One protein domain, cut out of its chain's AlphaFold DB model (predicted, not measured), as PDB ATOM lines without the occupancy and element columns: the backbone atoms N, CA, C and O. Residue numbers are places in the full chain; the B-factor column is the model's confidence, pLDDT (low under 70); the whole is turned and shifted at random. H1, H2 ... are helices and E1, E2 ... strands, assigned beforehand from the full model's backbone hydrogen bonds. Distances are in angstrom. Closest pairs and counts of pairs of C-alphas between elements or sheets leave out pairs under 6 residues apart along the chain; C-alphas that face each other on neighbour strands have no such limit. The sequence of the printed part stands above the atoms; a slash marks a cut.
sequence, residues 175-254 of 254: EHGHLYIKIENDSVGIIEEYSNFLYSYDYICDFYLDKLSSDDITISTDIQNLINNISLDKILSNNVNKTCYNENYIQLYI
ATOM      1  N   GLU A 175      16.347 -29.070  -9.314       77.19
ATOM      2  CA  GLU A 175      17.396 -29.952  -9.851       77.19
ATOM      3  C   GLU A 175      18.695 -29.869  -9.029       77.19
ATOM      4  O   GLU A 175      19.457 -30.835  -8.943       77.19
ATOM      5  N   HIS A 176      18.947 -28.711  -8.409       71.94
ATOM      6  CA  HIS A 176      20.113 -28.440  -7.579       71.94
ATOM      7  C   HIS A 176      19.720 -27.723  -6.284       71.94
ATOM      8  O   HIS A 176      18.969 -26.748  -6.306       71.94
ATOM      9  N   GLY A 177      20.305 -28.164  -5.171       71.25
ATOM     10  CA  GLY A 177      20.086 -27.582  -3.848       71.25
ATOM     11  C   GLY A 177      18.978 -28.268  -3.051       71.25
ATOM     12  O   GLY A 177      18.285 -29.159  -3.537       71.25
ATOM     13  N   HIS A 178      18.844 -27.850  -1.797       84.75
ATOM     14  CA  HIS A 178      17.831 -28.356  -0.877       84.75
ATOM     15  C   HIS A 178      16.658 -27.380  -0.804       84.75
ATOM     16  O   HIS A 178      16.825 -26.177  -1.003       84.75
ATOM     17  N   LEU A 179      15.469 -27.900  -0.507       93.62
ATOM     18  CA  LEU A 179      14.342 -27.092  -0.061       93.62
ATOM     19  C   LEU A 179      14.208 -27.251   1.441       93.62
ATOM     20  O   LEU A 179      14.244 -28.365   1.955       93.62
ATOM     21  N   TYR A 180      13.993 -26.140   2.116       93.94
ATOM     22  CA  TYR A 180      13.717 -26.083   3.536       93.94
ATOM     23  C   TYR A 180      12.322 -25.520   3.748       93.94
ATOM     24  O   TYR A 180      11.848 -24.682   2.973       93.94
ATOM     25  N   ILE A 181      11.676 -25.980   4.809       94.25
ATOM     26  CA  ILE A 181      10.368 -25.509   5.235       94.25
ATOM     27  C   ILE A 181      10.483 -24.816   6.577       94.25
ATOM     28  O   ILE A 181      11.293 -25.200   7.418       94.25
ATOM     29  N   LYS A 182       9.622 -23.826   6.775       92.56
ATOM     30  CA  LYS A 182       9.259 -23.297   8.078       92.56
ATOM     31  C   LYS A 182       7.743 -23.352   8.207       92.56
ATOM     32  O   LYS A 182       7.051 -22.816   7.346       92.56
ATOM     33  N   ILE A 183       7.244 -23.981   9.263       91.31
ATOM     34  CA  ILE A 183       5.825 -23.976   9.634       91.31
ATOM     35  C   ILE A 183       5.730 -23.263  10.973       91.31
ATOM     36  O   ILE A 183       6.304 -23.751  11.944       91.31
ATOM     37  N   GLU A 184       5.060 -22.118  11.024       88.12
ATOM     38  CA  GLU A 184       5.073 -21.260  12.211       88.12
ATOM     39  C   GLU A 184       3.708 -20.609  12.461       88.12
ATOM     40  O   GLU A 184       3.254 -19.758  11.698       88.12
ATOM     41  N   ASN A 185       3.081 -20.959  13.585       83.62
ATOM     42  CA  ASN A 185       1.906 -20.268  14.117       83.62
ATOM     43  C   ASN A 185       1.907 -20.309  15.656       83.62
ATOM     44  O   ASN A 185       2.883 -20.725  16.272       83.62
ATOM     45  N   ASP A 186       0.808 -19.906  16.292       76.50
ATOM     46  CA  ASP A 186       0.699 -19.831  17.758       76.50
ATOM     47  C   ASP A 186       0.861 -21.188  18.483       76.50
ATOM     48  O   ASP A 186       0.850 -21.250  19.712       76.50
ATOM     49  N   SER A 187       0.915 -22.311  17.762       76.50
ATOM     50  CA  SER A 187       0.992 -23.663  18.335       76.50
ATOM     51  C   SER A 187       2.012 -24.581  17.653       76.50
ATOM     52  O   SER A 187       2.161 -25.730  18.077       76.50
ATOM     53  N   VAL A 188       2.712 -24.116  16.618       82.19
ATOM     54  CA  VAL A 188       3.639 -24.924  15.814       82.19
ATOM     55  C   VAL A 188       4.856 -24.100  15.448       82.19
ATOM     56  O   VAL A 188       4.719 -22.949  15.048       82.19
ATOM     57  N   GLY A 189       6.027 -24.723  15.520       86.38
ATOM     58  CA  GLY A 189       7.268 -24.194  14.974       86.38
ATOM     59  C   GLY A 189       8.148 -25.339  14.495       86.38
ATOM     60  O   GLY A 189       8.732 -26.071  15.290       86.38
ATOM     61  N   ILE A 190       8.210 -25.531  13.184       88.75
ATOM     62  CA  ILE A 190       8.988 -26.601  12.557       88.75
ATOM     63  C   ILE A 190       9.902 -25.970  11.523       88.75
ATOM     64  O   ILE A 190       9.416 -25.252  10.652       88.75
ATOM     65  N   ILE A 191      11.198 -26.277  11.592       90.62
ATOM     66  CA  ILE A 191      12.159 -26.003  10.515       90.62
ATOM     67  C   ILE A 191      12.865 -27.304  10.140       90.62
ATOM     68  O   ILE A 191      13.440 -27.972  11.001       90.62
ATOM     69  N   GLU A 192      12.799 -27.675   8.863       92.56
ATOM     70  CA  GLU A 192      13.345 -28.941   8.362       92.56
ATOM     71  C   GLU A 192      13.623 -28.880   6.852       92.56
ATOM     72  O   GLU A 192      13.068 -28.050   6.132       92.56
ATOM     73  N   GLU A 193      14.465 -29.782   6.350       93.56
ATOM     74  CA  GLU A 193      14.527 -30.098   4.926       93.56
ATOM     75  C   GLU A 193      13.199 -30.715   4.441       93.56
ATOM     76  O   GLU A 193      12.693 -31.693   4.990       93.56
ATOM     77  N   TYR A 194      12.653 -30.184   3.351       94.75
ATOM     78  CA  TYR A 194      11.360 -30.570   2.787       94.75
ATOM     79  C   TYR A 194      11.200 -32.091   2.603       94.75
ATOM     80  O   TYR A 194      10.174 -32.661   2.982       94.75
ATOM     81  N   SER A 195      12.217 -32.768   2.058       93.62
ATOM     82  CA  SER A 195      12.170 -34.215   1.812       93.62
ATOM     83  C   SER A 195      12.178 -35.010   3.121       93.62
ATOM     84  O   SER A 195      11.371 -35.924   3.293       93.62
ATOM     85  N   ASN A 196      13.046 -34.632   4.067       93.62
ATOM     86  CA  ASN A 196      13.136 -35.282   5.379       93.62
ATOM     87  C   ASN A 196      11.827 -35.139   6.153       93.62
ATOM     88  O   ASN A 196      11.365 -36.107   6.756       93.62
ATOM     89  N   PHE A 197      11.197 -33.965   6.076       94.75
ATOM     90  CA  PHE A 197       9.893 -33.725   6.678       94.75
ATOM     91  C   PHE A 197       8.833 -34.708   6.166       94.75
ATOM     92  O   PHE A 197       8.167 -35.371   6.962       94.75
ATOM     93  N   LEU A 198       8.702 -34.852   4.842       95.38
ATOM     94  CA  LEU A 198       7.690 -35.720   4.232       95.38
ATOM     95  C   LEU A 198       7.955 -37.217   4.453       95.38
ATOM     96  O   LEU A 198       7.012 -38.003   4.543       95.38
ATOM     97  N   TYR A 199       9.216 -37.632   4.573       94.31
ATOM     98  CA  TYR A 199       9.573 -39.028   4.852       94.31
ATOM     99  C   TYR A 199       9.551 -39.398   6.340       94.31
ATOM    100  O   TYR A 199       9.748 -40.569   6.679       94.31
ATOM    101  N   SER A 200       9.308 -38.435   7.228       91.75
ATOM    102  CA  SER A 200       9.297 -38.650   8.672       91.75
ATOM    103  C   SER A 200       7.878 -38.681   9.244       91.75
ATOM    104  O   SER A 200       6.978 -37.969   8.799       91.75
ATOM    105  N   TYR A 201       7.691 -39.506  10.273       90.25
ATOM    106  CA  TYR A 201       6.497 -39.525  11.116       90.25
ATOM    107  C   TYR A 201       6.695 -38.781  12.448       90.25
ATOM    108  O   TYR A 201       5.787 -38.772  13.275       90.25
ATOM    109  N   ASP A 202       7.851 -38.154  12.677       87.25
ATOM    110  CA  ASP A 202       8.212 -37.522  13.958       87.25
ATOM    111  C   ASP A 202       7.338 -36.294  14.275       87.25
ATOM    112  O   ASP A 202       7.245 -35.854  15.416       87.25
ATOM    113  N   TYR A 203       6.630 -35.777  13.269       84.94
ATOM    114  CA  TYR A 203       5.777 -34.591  13.343       84.94
ATOM    115  C   TYR A 203       4.328 -34.887  13.778       84.94
ATOM    116  O   TYR A 203       3.423 -34.085  13.535       84.94
ATOM    117  N   ILE A 204       4.075 -36.039  14.413       77.81
ATOM    118  CA  ILE A 204       2.776 -36.335  15.037       77.81
ATOM    119  C   ILE A 204       2.610 -35.441  16.265       77.81
ATOM    120  O   ILE A 204       3.176 -35.703  17.325       77.81
ATOM    121  N   CYS A 205       1.761 -34.425  16.150       70.69
ATOM    122  CA  CYS A 205       1.514 -33.489  17.235       70.69
ATOM    123  C   CYS A 205       0.019 -33.298  17.521       70.69
ATOM    124  O   CYS A 205      -0.821 -33.308  16.620       70.69
ATOM    125  N   ASP A 206      -0.311 -33.071  18.795       65.94
ATOM    126  CA  ASP A 206      -1.688 -32.926  19.288       65.94
ATOM    127  C   ASP A 206      -2.173 -31.456  19.279       65.94
ATOM    128  O   ASP A 206      -2.887 -31.017  20.182       65.94
ATOM    129  N   PHE A 207      -1.795 -30.678  18.254       69.69
ATOM    130  CA  PHE A 207      -2.272 -29.300  18.070       69.69
ATOM    131  C   PHE A 207      -3.511 -29.218  17.156       69.69
ATOM    132  O   PHE A 207      -3.939 -30.188  16.509       69.69
ATOM    133  N   TYR A 208      -4.110 -28.027  17.124       71.44
ATOM    134  CA  TYR A 208      -5.257 -27.682  16.285       71.44
ATOM    135  C   TYR A 208      -4.832 -27.534  14.813       71.44
ATOM    136  O   TYR A 208      -4.654 -26.422  14.323       71.44
ATOM    137  N   LEU A 209      -4.616 -28.660  14.120       78.69
ATOM    138  CA  LEU A 209      -4.324 -28.686  12.675       78.69
ATOM    139  C   LEU A 209      -5.391 -27.971  11.833       78.69
ATOM    140  O   LEU A 209      -5.073 -27.458  10.774       78.69
ATOM    141  N   ASP A 210      -6.626 -27.907  12.324       74.31
ATOM    142  CA  ASP A 210      -7.742 -27.144  11.753       74.31
ATOM    143  C   ASP A 210      -7.469 -25.634  11.650       74.31
ATOM    144  O   ASP A 210      -8.113 -24.942  10.870       74.31
ATOM    145  N   LYS A 211      -6.497 -25.115  12.409       80.12
ATOM    146  CA  LYS A 211      -6.074 -23.709  12.349       80.12
ATOM    147  C   LYS A 211      -4.839 -23.476  11.484       80.12
ATOM    148  O   LYS A 211      -4.431 -22.329  11.343       80.12
ATOM    149  N   LEU A 212      -4.210 -24.536  10.976       85.50
ATOM    150  CA  LEU A 212      -3.019 -24.414  10.151       85.50
ATOM    151  C   LEU A 212      -3.424 -24.120   8.706       85.50
ATOM    152  O   LEU A 212      -4.191 -24.865   8.099       85.50
ATOM    153  N   SER A 213      -2.871 -23.050   8.153       86.06
ATOM    154  CA  SER A 213      -3.116 -22.606   6.785       86.06
ATOM    155  C   SER A 213      -1.853 -22.704   5.928       86.06
ATOM    156  O   SER A 213      -0.745 -22.918   6.422       86.06
ATOM    157  N   SER A 214      -2.005 -22.521   4.615       88.62
ATOM    158  CA  SER A 214      -0.870 -22.389   3.693       88.62
ATOM    159  C   SER A 214       0.006 -21.168   3.979       88.62
ATOM    160  O   SER A 214       1.178 -21.174   3.604       88.62
ATOM    161  N   ASP A 215      -0.548 -20.143   4.628       90.06
ATOM    162  CA  ASP A 215       0.141 -18.883   4.922       90.06
ATOM    163  C   ASP A 215       1.095 -19.020   6.115       90.06
ATOM    164  O   ASP A 215       2.080 -18.292   6.212       90.06
ATOM    165  N   ASP A 216       0.862 -20.016   6.974       91.25
ATOM    166  CA  ASP A 216       1.764 -20.381   8.071       91.25
ATOM    167  C   ASP A 216       3.012 -21.141   7.578       91.25
ATOM    168  O   ASP A 216       3.903 -21.464   8.367       91.25
ATOM    169  N   ILE A 217       3.078 -21.461   6.279       93.44
ATOM    170  CA  ILE A 217       4.145 -22.248   5.664       93.44
ATOM    171  C   ILE A 217       5.012 -21.350   4.782       93.44
ATOM    172  O   ILE A 217       4.565 -20.788   3.784       93.44
ATOM    173  N   THR A 218       6.301 -21.288   5.100       94.81
ATOM    174  CA  THR A 218       7.330 -20.666   4.260       94.81
ATOM    175  C   THR A 218       8.256 -21.737   3.701       94.81
ATOM    176  O   THR A 218       8.668 -22.643   4.422       94.81
ATOM    177  N   ILE A 219       8.612 -21.630   2.422       94.00
ATOM    178  CA  ILE A 219       9.525 -22.558   1.748       94.00
ATOM    179  C   ILE A 219      10.663 -21.754   1.130       94.00
ATOM    180  O   ILE A 219      10.436 -20.709   0.527       94.00
ATOM    181  N   SER A 220      11.893 -22.231   1.285       92.81
ATOM    182  CA  SER A 220      13.082 -21.539   0.793       92.81
ATOM    183  C   SER A 220      14.160 -22.535   0.391       92.81
ATOM    184  O   SER A 220      14.300 -23.592   0.999       92.81
ATOM    185  N   THR A 221      14.967 -22.185  -0.608       91.94
ATOM    186  CA  THR A 221      16.224 -22.894  -0.902       91.94
ATOM    187  C   THR A 221      17.373 -22.453   0.006       91.94
ATOM    188  O   THR A 221      18.442 -23.053   0.003       91.94
ATOM    189  N   ASP A 222      17.163 -21.380   0.766       89.56
ATOM    190  CA  ASP A 222      18.113 -20.813   1.713       89.56
ATOM    191  C   ASP A 222      17.538 -20.904   3.130       89.56
ATOM    192  O   ASP A 222      16.561 -20.223   3.468       89.56
ATOM    193  N   ILE A 223      18.154 -21.755   3.949       86.56
ATOM    194  CA  ILE A 223      17.767 -21.962   5.344       86.56
ATOM    195  C   ILE A 223      17.948 -20.690   6.188       86.56
ATOM    196  O   ILE A 223      17.160 -20.452   7.100       86.56
ATOM    197  N   GLN A 224      18.915 -19.826   5.860       85.00
ATOM    198  CA  GLN A 224      19.160 -18.590   6.611       85.00
ATOM    199  C   GLN A 224      17.989 -17.615   6.471       85.00
ATOM    200  O   GLN A 224      17.594 -16.974   7.444       85.00
ATOM    201  N   ASN A 225      17.355 -17.565   5.296       84.25
ATOM    202  CA  ASN A 225      16.145 -16.764   5.089       84.25
ATOM    203  C   ASN A 225      14.956 -17.252   5.926       84.25
ATOM    204  O   ASN A 225      14.089 -16.449   6.270       84.25
ATOM    205  N   LEU A 226      14.895 -18.543   6.263       84.56
ATOM    206  CA  LEU A 226      13.852 -19.064   7.147       84.56
ATOM    207  C   LEU A 226      14.123 -18.682   8.601       84.56
ATOM    208  O   LEU A 226      13.211 -18.206   9.276       84.56
ATOM    209  N   ILE A 227      15.374 -18.842   9.042       82.25
ATOM    210  CA  ILE A 227      15.818 -18.558  10.412       82.25
ATOM    211  C   ILE A 227      15.656 -17.070  10.752       82.25
ATOM    212  O   ILE A 227      15.126 -16.726  11.803       82.25
ATOM    213  N   ASN A 228      16.048 -16.175   9.844       77.06
ATOM    214  CA  ASN A 228      16.039 -14.731  10.101       77.06
ATOM    215  C   ASN A 228      14.631 -14.110  10.177       77.06
ATOM    216  O   ASN A 228      14.490 -12.988  10.654       77.06
ATOM    217  N   ASN A 229      13.593 -14.815   9.716       70.12
ATOM    218  CA  ASN A 229      12.211 -14.319   9.651       70.12
ATOM    219  C   ASN A 229      11.299 -14.943  10.715       70.12
ATOM    220  O   ASN A 229      10.093 -15.079  10.506       70.12
ATOM    221  N   ILE A 230      11.870 -15.409  11.817       68.81
ATOM    222  CA  ILE A 230      11.150 -16.064  12.903       68.81
ATOM    223  C   ILE A 230      10.470 -15.032  13.820       68.81
ATOM    224  O   ILE A 230      11.083 -14.047  14.231       68.81
ATOM    225  N   SER A 231       9.204 -15.270  14.172       63.12
ATOM    226  CA  SER A 231       8.392 -14.350  14.974       63.12
ATOM    227  C   SER A 231       8.472 -14.680  16.469       63.12
ATOM    228  O   SER A 231       7.697 -15.483  16.988       63.12
ATOM    229  N   LEU A 232       9.361 -13.989  17.192       56.78
ATOM    230  CA  LEU A 232       9.573 -14.140  18.644       56.78
ATOM    231  C   LEU A 232       8.304 -13.928  19.498       56.78
ATOM    232  O   LEU A 232       8.152 -14.566  20.540       56.78
ATOM    233  N   ASP A 233       7.366 -13.089  19.048       56.59
ATOM    234  CA  ASP A 233       6.176 -12.719  19.827       56.59
ATOM    235  C   ASP A 233       5.142 -13.856  19.976       56.59
ATOM    236  O   ASP A 233       4.321 -13.825  20.894       56.59
ATOM    237  N   LYS A 234       5.180 -14.889  19.117       52.59
ATOM    238  CA  LYS A 234       4.175 -15.973  19.105       52.59
ATOM    239  C   LYS A 234       4.435 -17.086  20.133       52.59
ATOM    240  O   LYS A 234       3.519 -17.829  20.475       52.59
ATOM    241  N   ILE A 235       5.650 -17.186  20.677       51.88
ATOM    242  CA  ILE A 235       6.058 -18.287  21.577       51.88
ATOM    243  C   ILE A 235       5.634 -18.052  23.036       51.88
ATOM    244  O   ILE A 235       5.513 -18.998  23.811       51.88
ATOM    245  N   LEU A 236       5.333 -16.809  23.423       46.19
ATOM    246  CA  LEU A 236       5.073 -16.421  24.819       46.19
ATOM    247  C   LEU A 236       3.684 -16.825  25.363       46.19
ATOM    248  O   LEU A 236       3.296 -16.423  26.462       46.19
ATOM    249  N   SER A 237       2.924 -17.647  24.636       48.62
ATOM    250  CA  SER A 237       1.664 -18.219  25.116       48.62
ATOM    251  C   SER A 237       1.941 -19.436  26.020       48.62
ATOM    252  O   SER A 237       2.380 -20.487  25.563       48.62
ATOM    253  N   ASN A 238       1.655 -19.291  27.322       41.19
ATOM    254  CA  ASN A 238       1.906 -20.212  28.452       41.19
ATOM    255  C   ASN A 238       1.279 -21.638  28.376       41.19
ATOM    256  O   ASN A 238       1.058 -22.268  29.409       41.19
ATOM    257  N   ASN A 239       0.981 -22.187  27.194       45.28
ATOM    258  CA  ASN A 239       0.373 -23.512  27.011       45.28
ATOM    259  C   ASN A 239       1.330 -24.516  26.340       45.28
ATOM    260  O   ASN A 239       1.033 -25.094  25.296       45.28
ATOM    261  N   VAL A 240       2.460 -24.782  26.997       47.25
ATOM    262  CA  VAL A 240       3.504 -25.743  26.572       47.25
ATOM    263  C   VAL A 240       2.952 -27.158  26.299       47.25
ATOM    264  O   VAL A 240       3.493 -27.904  25.491       47.25
ATOM    265  N   ASN A 241       1.814 -27.527  26.898       48.25
ATOM    266  CA  ASN A 241       1.194 -28.847  26.727       48.25
ATOM    267  C   ASN A 241       0.449 -29.052  25.387       48.25
ATOM    268  O   ASN A 241      -0.160 -30.104  25.202       48.25
ATOM    269  N   LYS A 242       0.439 -28.069  24.472       51.25
ATOM    270  CA  LYS A 242      -0.273 -28.140  23.173       51.25
ATOM    271  C   LYS A 242       0.561 -27.695  21.965       51.25
ATOM    272  O   LYS A 242       0.002 -27.474  20.893       51.25
ATOM    273  N   THR A 243       1.871 -27.546  22.129       61.81
ATOM    274  CA  THR A 243       2.749 -26.967  21.107       61.81
ATOM    275  C   THR A 243       3.621 -28.014  20.413       61.81
ATOM    276  O   THR A 243       4.147 -28.907  21.071       61.81
ATOM    277  N   CYS A 244       3.788 -27.892  19.093       74.31
ATOM    278  CA  CYS A 244       4.595 -28.779  18.250       74.31
ATOM    279  C   CYS A 244       5.862 -28.059  17.776       74.31
ATOM    280  O   CYS A 244       5.826 -27.352  16.768       74.31
ATOM    281  N   TYR A 245       6.964 -28.221  18.510       74.25
ATOM    282  CA  TYR A 245       8.259 -27.635  18.163       74.25
ATOM    283  C   TYR A 245       9.302 -28.733  17.956       74.25
ATOM    284  O   TYR A 245       9.443 -29.595  18.823       74.25
ATOM    285  N   ASN A 246      10.026 -28.717  16.830       74.38
ATOM    286  CA  ASN A 246      11.135 -29.654  16.612       74.38
ATOM    287  C   ASN A 246      12.460 -29.100  17.167       74.38
ATOM    288  O   ASN A 246      12.589 -27.904  17.426       74.38
ATOM    289  N   GLU A 247      13.454 -29.972  17.363       74.50
ATOM    290  CA  GLU A 247      14.737 -29.595  17.979       74.50
ATOM    291  C   GLU A 247      15.438 -28.458  17.229       74.50
ATOM    292  O   GLU A 247      15.910 -27.518  17.864       74.50
ATOM    293  N   ASN A 248      15.436 -28.500  15.893       69.00
ATOM    294  CA  ASN A 248      16.007 -27.445  15.053       69.00
ATOM    295  C   ASN A 248      15.362 -26.084  15.334       69.00
ATOM    296  O   ASN A 248      16.062 -25.082  15.414       69.00
ATOM    297  N   TYR A 249      14.038 -26.045  15.505       68.25
ATOM    298  CA  TYR A 249      13.328 -24.818  15.843       68.25
ATOM    299  C   TYR A 249      13.694 -24.333  17.249       68.25
ATOM    300  O   TYR A 249      13.997 -23.161  17.424       68.25
ATOM    301  N   ILE A 250      13.735 -25.229  18.240       68.00
ATOM    302  CA  ILE A 250      14.074 -24.888  19.633       68.00
ATOM    303  C   ILE A 250      15.507 -24.348  19.751       68.00
ATOM    304  O   ILE A 250      15.732 -23.371  20.461       68.00
ATOM    305  N   GLN A 251      16.469 -24.953  19.047       68.06
ATOM    306  CA  GLN A 251      17.881 -24.552  19.080       68.06
ATOM    307  C   GLN A 251      18.127 -23.126  18.578       68.06
ATOM    308  O   GLN A 251      19.139 -22.536  18.928       68.06
ATOM    309  N   LEU A 252      17.212 -22.543  17.801       64.75
ATOM    310  CA  LEU A 252      17.327 -21.144  17.377       64.75
ATOM    311  C   LEU A 252      17.058 -20.144  18.513       64.75
ATOM    312  O   LEU A 252      17.334 -18.958  18.349       64.75
ATOM    313  N   TYR A 253      16.534 -20.607  19.653       60.31
ATOM    314  CA  TYR A 253      16.163 -19.769  20.797       60.31
ATOM    315  C   TYR A 253      16.959 -20.054  22.079       60.31
ATOM    316  O   TYR A 253      16.708 -19.391  23.087       60.31
ATOM    317  N   ILE A 254      17.879 -21.028  22.065       48.19
ATOM    318  CA  ILE A 254      18.788 -21.352  23.184       48.19
ATOM    319  C   ILE A 254      20.186 -20.840  22.849       48.19
ATOM    320  O   ILE A 254      20.773 -20.153  23.715       48.19
TER     321      ILE A 254
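What this domain is: This is residues 175 to 254 of the 254 residues of an uncharacterized protein of Plasmodium ovale wallikeri (UniProt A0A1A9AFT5). A small three-stranded antiparallel sheet has short helices over both faces, H1 on one and H2 and H3 on the other, and two long loops, residues 200 to 216 and 228 to 246, make much of the rest. The 80 printed residues hold E1, E2, H1, E3, H2 and H3 in that order; the sheet's order is E2, E1, E3. The class is mixed, helices and strands, with 32 residues in named elements, under half. The whole is compact, with a radius of gyration of the C-alphas of 12.5 A, and elongated, spanning 41 by 25 by 23 A.

How they stand to each other: Start at E1, residues 180 to 185, the inner strand, which forms a hairpin with E2, residues 188 to 193; N 183 and O 190 are 2.9 A apart, within hydrogen-bond range. H1, residues 194 to 199, is on the sheet at a height of 7.7 A, only just over none of its strands, with 2 C-alphas falling on E2. E3, residues 217 to 220, is antiparallel to E1, with N 182 and O 218 at 2.8 A. E2, H1 and E3 form a split strand-helix-strand unit, two strands running the same way with E1 between them; its crossover is right-handed. H2, residues 223 to 227, lies over E1 on the opposite face from H1. H3, residues 247 to 251, is on the same face as H2; its closest C-alphas to E2, those of Tyr 249 and Ile 191, are 5.6 A apart. Residues 244 to 245 pair parallel with 188 to 189 of E2. In H1, H2 and H3 every O i to N i+4 pair is within hydrogen-bond range.

Where its parts are: Find C-alpha 180 at (13.717, -26.083, 3.536); from there E1 runs 16.9 A. E2 spans 16.2 A and E3 10.2 A. H3 ends at C-alpha 251, (17.881, -24.552, 19.080).

The domain as a whole: The C-alphas of Glu 175 and Asn 238, the two farthest apart, are 42.4 A apart. The printed part has no cut; the links H1 to E3 and H2 to H3 are long. Look for pLDDT under 70 at residues 206 to 207, 230 to 243 and 248 to 254.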